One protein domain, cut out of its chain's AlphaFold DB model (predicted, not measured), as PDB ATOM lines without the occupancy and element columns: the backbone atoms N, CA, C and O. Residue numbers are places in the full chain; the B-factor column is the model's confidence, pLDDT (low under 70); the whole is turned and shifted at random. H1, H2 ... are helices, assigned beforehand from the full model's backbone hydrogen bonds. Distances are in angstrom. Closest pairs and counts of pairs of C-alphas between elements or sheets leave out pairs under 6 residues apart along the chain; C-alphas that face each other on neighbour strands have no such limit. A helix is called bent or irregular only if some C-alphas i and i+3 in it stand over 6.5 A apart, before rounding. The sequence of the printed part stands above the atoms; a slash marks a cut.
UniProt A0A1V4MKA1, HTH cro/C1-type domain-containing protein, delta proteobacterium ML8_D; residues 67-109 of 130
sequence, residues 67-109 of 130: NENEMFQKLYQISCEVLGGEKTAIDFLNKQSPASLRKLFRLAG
ATOM      1  N   ASN A  67      50.818  15.725  46.774       75.31
ATOM      2  CA  ASN A  67      50.970  16.660  45.660       75.31
ATOM      3  C   ASN A  67      49.638  16.877  44.924       75.31
ATOM      4  O   ASN A  67      49.272  18.002  44.593       75.31
ATOM      5  N   GLU A  68      48.868  15.803  44.720       79.56
ATOM      6  CA  GLU A  68      47.527  15.890  44.134       79.56
ATOM      7  C   GLU A  68      46.549  16.655  45.036       79.56
ATOM      8  O   GLU A  68      45.709  17.393  44.527       79.56
ATOM      9  N   ASN A  69      46.665  16.521  46.360       80.19
ATOM     10  CA  ASN A  69      45.877  17.294  47.317       80.19
ATOM     11  C   ASN A  69      46.247  18.777  47.287       80.19
ATOM     12  O   ASN A  69      45.351  19.612  47.252       80.19
ATOM     13  N   GLU A  70      47.536  19.123  47.262       79.31
ATOM     14  CA  GLU A  70      47.962  20.522  47.128       79.31
ATOM     15  C   GLU A  70      47.382  21.144  45.852       79.31
ATOM     16  O   GLU A  70      46.870  22.265  45.854       79.31
ATOM     17  N   MET A  71      47.387  20.388  44.758       78.62
ATOM     18  CA  MET A  71      46.808  20.847  43.507       78.62
ATOM     19  C   MET A  71      45.285  20.925  43.537       78.62
ATOM     20  O   MET A  71      44.712  21.865  42.990       78.62
ATOM     21  N   PHE A  72      44.622  19.985  44.203       84.06
ATOM     22  CA  PHE A  72      43.190  20.067  44.454       84.06
ATOM     23  C   PHE A  72      42.840  21.344  45.225       84.06
ATOM     24  O   PHE A  72      41.873  22.009  44.874       84.06
ATOM     25  N   GLN A  73      43.657  21.743  46.207       81.00
ATOM     26  CA  GLN A  73      43.465  23.008  46.920       81.00
ATOM     27  C   GLN A  73      43.620  24.219  45.994       81.00
ATOM     28  O   GLN A  73      42.804  25.134  46.048       81.00
ATOM     29  N   LYS A  74      44.604  24.219  45.085       84.69
ATOM     30  CA  LYS A  74      44.735  25.281  44.068       84.69
ATOM     31  C   LYS A  74      43.513  25.330  43.146       84.69
ATOM     32  O   LYS A  74      42.969  26.402  42.898       84.69
ATOM     33  N   LEU A  75      43.046  24.168  42.686       84.00
ATOM     34  CA  LEU A  75      41.842  24.053  41.863       84.00
ATOM     35  C   LEU A  75      40.596  24.537  42.613       84.00
ATOM     36  O   LEU A  75      39.734  25.176  42.015       84.00
ATOM     37  N   TYR A  76      40.513  24.265  43.913       85.75
ATOM     38  CA  TYR A  76      39.448  24.743  44.778       85.75
ATOM     39  C   TYR A  76      39.411  26.269  44.861       85.75
ATOM     40  O   TYR A  76      38.345  26.845  44.647       85.75
ATOM     41  N   GLN A  77      40.558  26.923  45.066       81.50
ATOM     42  CA  GLN A  77      40.631  28.389  45.092       81.50
ATOM     43  C   GLN A  77      40.145  29.004  43.774       81.50
ATOM     44  O   GLN A  77      39.239  29.833  43.775       81.50
ATOM     45  N   ILE A  78      40.643  28.505  42.637       83.81
ATOM     46  CA  ILE A  78      40.210  28.966  41.307       83.81
ATOM     47  C   ILE A  78      38.709  28.719  41.101       83.81
ATOM     48  O   ILE A  78      37.987  29.567  40.581       83.81
ATOM     49  N   SER A  79      38.212  27.555  41.523       84.19
ATOM     50  CA  SER A  79      36.793  27.216  41.401       84.19
ATOM     51  C   SER A  79      35.916  28.170  42.212       84.19
ATOM     52  O   SER A  79      34.842  28.535  41.741       84.19
ATOM     53  N   CYS A  80      36.362  28.608  43.393       77.94
ATOM     54  CA  CYS A  80      35.643  29.598  44.197       77.94
ATOM     55  C   CYS A  80      35.538  30.946  43.476       77.94
ATOM     56  O   CYS A  80      34.456  31.537  43.458       77.94
ATOM     57  N   GLU A  81      36.631  31.399  42.855       84.94
ATOM     58  CA  GLU A  81      36.690  32.658  42.101       84.94
ATOM     59  C   GLU A  81      35.788  32.629  40.857       84.94
ATOM     60  O   GLU A  81      35.085  33.598  40.576       84.94
ATOM     61  N   VAL A  82      35.764  31.509  40.129       85.25
ATOM     62  CA  VAL A  82      35.037  31.381  38.854       85.25
ATOM     63  C   VAL A  82      33.558  31.027  39.043       85.25
ATOM     64  O   VAL A  82      32.710  31.514  38.297       85.25
ATOM     65  N   LEU A  83      33.223  30.174  40.018       84.12
ATOM     66  CA  LEU A  83      31.864  29.638  40.209       84.12
ATOM     67  C   LEU A  83      31.021  30.435  41.218       84.12
ATOM     68  O   LEU A  83      29.905  30.024  41.546       84.12
ATOM     69  N   GLY A  84      31.533  31.570  41.700       79.62
ATOM     70  CA  GLY A  84      30.780  32.495  42.548       79.62
ATOM     71  C   GLY A  84      30.621  32.035  43.997       79.62
ATOM     72  O   GLY A  84      29.602  32.332  44.619       79.62
ATOM     73  N   GLY A  85      31.608  31.311  44.537       81.62
ATOM     74  CA  GLY A  85      31.690  30.992  45.964       81.62
ATOM     75  C   GLY A  85      31.965  29.527  46.310       81.62
ATOM     76  O   GLY A  85      31.868  28.614  45.488       81.62
ATOM     77  N   GLU A  86      32.279  29.321  47.588       79.88
ATOM     78  CA  GLU A  86      32.718  28.055  48.186       79.88
ATOM     79  C   GLU A  86      31.740  26.900  47.949       79.88
ATOM     80  O   GLU A  86      32.138  25.833  47.484       79.88
ATOM     81  N   LYS A  87      30.441  27.110  48.181       81.81
ATOM     82  CA  LYS A  87      29.441  26.040  48.061       81.81
ATOM     83  C   LYS A  87      29.401  25.431  46.653       81.81
ATOM     84  O   LYS A  87      29.444  24.213  46.507       81.81
ATOM     85  N   THR A  88      29.352  26.269  45.619       84.19
ATOM     86  CA  THR A  88      29.276  25.820  44.220       84.19
ATOM     87  C   THR A  88      30.566  25.125  43.788       84.19
ATOM     88  O   THR A  88      30.519  24.116  43.081       84.19
ATOM     89  N   ALA A  89      31.717  25.626  44.246       78.81
ATOM     90  CA  ALA A  89      33.017  25.008  44.012       78.81
ATOM     91  C   ALA A  89      33.118  23.619  44.659       78.81
ATOM     92  O   ALA A  89      33.504  22.657  43.994       78.81
ATOM     93  N   ILE A  90      32.701  23.489  45.922       78.69
ATOM     94  CA  ILE A  90      32.654  22.206  46.634       78.69
ATOM     95  C   ILE A  90      31.724  21.226  45.911       78.69
ATOM     96  O   ILE A  90      32.124  20.095  45.637       78.69
ATOM     97  N   ASP A  91      30.511  21.647  45.545       82.94
ATOM     98  CA  ASP A  91      29.544  20.794  44.843       82.94
ATOM     99  C   ASP A  91      30.062  20.322  43.476       82.94
ATOM    100  O   ASP A  91      29.775  19.199  43.051       82.94
ATOM    101  N   PHE A  92      30.824  21.160  42.771       84.94
ATOM    102  CA  PHE A  92      31.462  20.802  41.505       84.94
ATOM    103  C   PHE A  92      32.580  19.771  41.697       84.94
ATOM    104  O   PHE A  92      32.611  18.756  40.993       84.94
ATOM    105  N   LEU A  93      33.476  20.010  42.657       81.62
ATOM    106  CA  LEU A  93      34.636  19.156  42.904       81.62
ATOM    107  C   LEU A  93      34.248  17.810  43.518       81.62
ATOM    108  O   LEU A  93      34.788  16.787  43.107       81.62
ATOM    109  N   ASN A  94      33.259  17.777  44.415       78.94
ATOM    110  CA  ASN A  94      32.752  16.540  45.020       78.94
ATOM    111  C   ASN A  94      32.086  15.597  44.008       78.94
ATOM    112  O   ASN A  94      31.947  14.404  44.273       78.94
ATOM    113  N   LYS A  95      31.673  16.107  42.841       85.81
ATOM    114  CA  LYS A  95      31.171  15.280  41.732       85.81
ATOM    115  C   LYS A  95      32.293  14.627  40.924       85.81
ATOM    116  O   LYS A  95      32.010  13.763  40.095       85.81
ATOM    117  N   GLN A  96      33.546  15.027  41.133       85.19
ATOM    118  CA  GLN A  96      34.690  14.469  40.422       85.19
ATOM    119  C   GLN A  96      35.269  13.280  41.181       85.19
ATOM    120  O   GLN A  96      35.521  13.336  42.382       85.19
ATOM    121  N   SER A  97      35.539  12.195  40.461       84.88
ATOM    122  CA  SER A  97      36.337  11.097  41.000       84.88
ATOM    123  C   SER A  97      37.830  11.467  41.009       84.88
ATOM    124  O   SER A  97      38.260  12.301  40.200       84.88
ATOM    125  N   PRO A  98      38.664  10.816  41.845       84.12
ATOM    126  CA  PRO A  98      40.117  10.979  41.776       84.12
ATOM    127  C   PRO A  98      40.682  10.746  40.368       84.12
ATOM    128  O   PRO A  98      41.577  11.467  39.932       84.12
ATOM    129  N   ALA A  99      40.125   9.795  39.608       82.44
ATOM    130  CA  ALA A  99      40.517   9.556  38.220       82.44
ATOM    131  C   ALA A  99      40.230  10.759  37.299       82.44
ATOM    132  O   ALA A  99      41.071  11.113  36.467       82.44
ATOM    133  N   SER A 100      39.070  11.407  37.453       86.00
ATOM    134  CA  SER A 100      38.717  12.617  36.701       86.00
ATOM    135  C   SER A 100      39.644  13.780  37.045       86.00
ATOM    136  O   SER A 100      40.142  14.450  36.141       86.00
ATOM    137  N   LEU A 101      39.947  13.971  38.332       84.50
ATOM    138  CA  LEU A 101      40.883  15.001  38.790       84.50
ATOM    139  C   LEU A 101      42.279  14.781  38.200       84.50
ATOM    140  O   LEU A 101      42.826  15.678  37.569       84.50
ATOM    141  N   ARG A 102      42.807  13.555  38.265       84.19
ATOM    142  CA  ARG A 102      44.088  13.179  37.634       84.19
ATOM    143  C   ARG A 102      44.118  13.412  36.126       84.19
ATOM    144  O   ARG A 102      45.171  13.693  35.552       84.19
ATOM    145  N   LYS A 103      42.981  13.252  35.445       85.75
ATOM    146  CA  LYS A 103      42.867  13.560  34.014       85.75
ATOM    147  C   LYS A 103      42.954  15.067  33.770       85.75
ATOM    148  O   LYS A 103      43.693  15.472  32.880       85.75
ATOM    149  N   LEU A 104      42.249  15.876  34.561       82.06
ATOM    150  CA  LEU A 104      42.334  17.339  34.496       82.06
ATOM    151  C   LEU A 104      43.761  17.825  34.770       82.06
ATOM    152  O   LEU A 104      44.292  18.629  34.015       82.06
ATOM    153  N   PHE A 105      44.402  17.265  35.790       82.56
ATOM    154  CA  PHE A 105      45.782  17.542  36.178       82.56
ATOM    155  C   PHE A 105      46.779  17.304  35.040       82.56
ATOM    156  O   PHE A 105      47.574  18.186  34.721       82.56
ATOM    157  N   ARG A 106      46.667  16.162  34.349       82.00
ATOM    158  CA  ARG A 106      47.476  15.883  33.151       82.00
ATOM    159  C   ARG A 106      47.175  16.828  31.991       82.00
ATOM    160  O   ARG A 106      48.100  17.260  31.317       82.00
ATOM    161  N   LEU A 107      45.903  17.159  31.750       78.69
ATOM    162  CA  LEU A 107      45.521  18.110  30.695       78.69
ATOM    163  C   LEU A 107      46.057  19.522  30.963       78.69
ATOM    164  O   LEU A 107      46.354  20.244  30.019       78.69
ATOM    165  N   ALA A 108      46.218  19.889  32.233       74.75
ATOM    166  CA  ALA A 108      46.847  21.136  32.654       74.75
ATOM    167  C   ALA A 108      48.390  21.099  32.605       74.75
ATOM    168  O   ALA A 108      49.025  22.082  32.975       74.75
ATOM    169  N   GLY A 109      48.999  19.992  32.159       72.69
ATOM    170  CA  GLY A 109      50.452  19.855  32.028       72.69
ATOM    171  C   GLY A 109      51.192  19.630  33.348       72.69
ATOM    172  O   GLY A 109      52.375  19.948  33.433       72.69
TER     173      GLY A 109
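Overview. This is residues 67 to 109 of the 130 residues of the protein "HTH cro/C1-type domain-containing protein" of delta proteobacterium ML8_D (UniProt A0A1V4MKA1). One long helix, H1, makes a base, and two shorter helices are set at its two ends: H2 folds back over residues 76 to 83 of H1, and H3 lies crosswise near the first residues of H1. The packing is partial, for H2 touches H1 with steeply tilted lines, while H3 touches no helix and is only near H1, with the link of residues 94 to 97 bridging from H2 to H3. The printed part has 43 residues, with three named helices in the order H1, H2, H3 along the chain and no named strand, and its class is all helix. The whole is compact, with a radius of gyration of the C-alphas of 10.0 A, and its C-alphas span 25 by 17 by 16 A along their three main axes.

Along the chain. Begin with the longest helix, H1, residues 67 to 83. Find C-alpha 67, of Asn 67, at (50.970, 16.660, 45.660); from there the helix runs for 17 residues to C-alpha 83, of Leu 83, at (31.864, 29.638, 40.209), 23.7 A from first to last C-alpha. Watch x fall and y rise between these two places, while z changes less. After a link of two residues, H2 begins: it holds residues 86 to 93, Glu 86 to Leu 93, and measures 10.5 A from first to last C-alpha. Look at C-alpha 86 at (32.718, 28.055, 48.186) and then at C-alpha 93 at (34.636, 19.156, 42.904), and you will find that y falls again. H3 holds residues 98 to 107, Pro 98 to Leu 107, and measures 14.2 A from first to last C-alpha. It ends at C-alpha 107, at (45.521, 18.110, 30.695). No helix here is bent or irregular.

Arrangement. Start from H1 and look first at its residues 76 to 83, with which alone it touches H2. There are 9 pairs of C-alphas within 8 A between the two helices, and the closest C-alphas are those of Ser 79 and Ala 89, 5.1 A apart. The lines of H1 and H2 stand at a steep tilt of 56 degrees. The two helices run opposite ways, and their centres are 10.2 A apart. Now go to the first residues of H1, where H3 is close but not clearly touching, with 2 pairs of C-alphas within 8 A. The closest C-alphas of H1 and H3 are those of Glu 68 and Arg 102, 7.8 A apart. The lines of H1 and H3 are about perpendicular, at 80 degrees, and their centres are 12.7 A apart. H2 and H3 follow each other in the chain but are apart, with no C-alpha of the one within 8 A of the other. In the backbone atoms of H1, H2 and H3, every O of residue i and N of residue i+4 inside the helix are within hydrogen-bond range.

Size, cuts and confidence. The two C-alphas farthest apart are those of Lys 87, in H2, and Gly 109, the last printed residue, at 27.1 A. From the first printed C-alpha, of Asn 67, to the last, of Gly 109, the distance is 14.0 A. The outline is rounded, but only just, with spans of 25, 17 and 16 A. The link from H1 to H2, two residues, is tight, and the link from H2 to H3, four residues, is tight too; there is no long link. The printed part has no cut: it runs from residue 67 to residue 109 of a full chain of 130 residues. The B-factor column holds the pLDDT, with a mean of 81.9 over the printed part of this predicted model, and no printed residue is under 70.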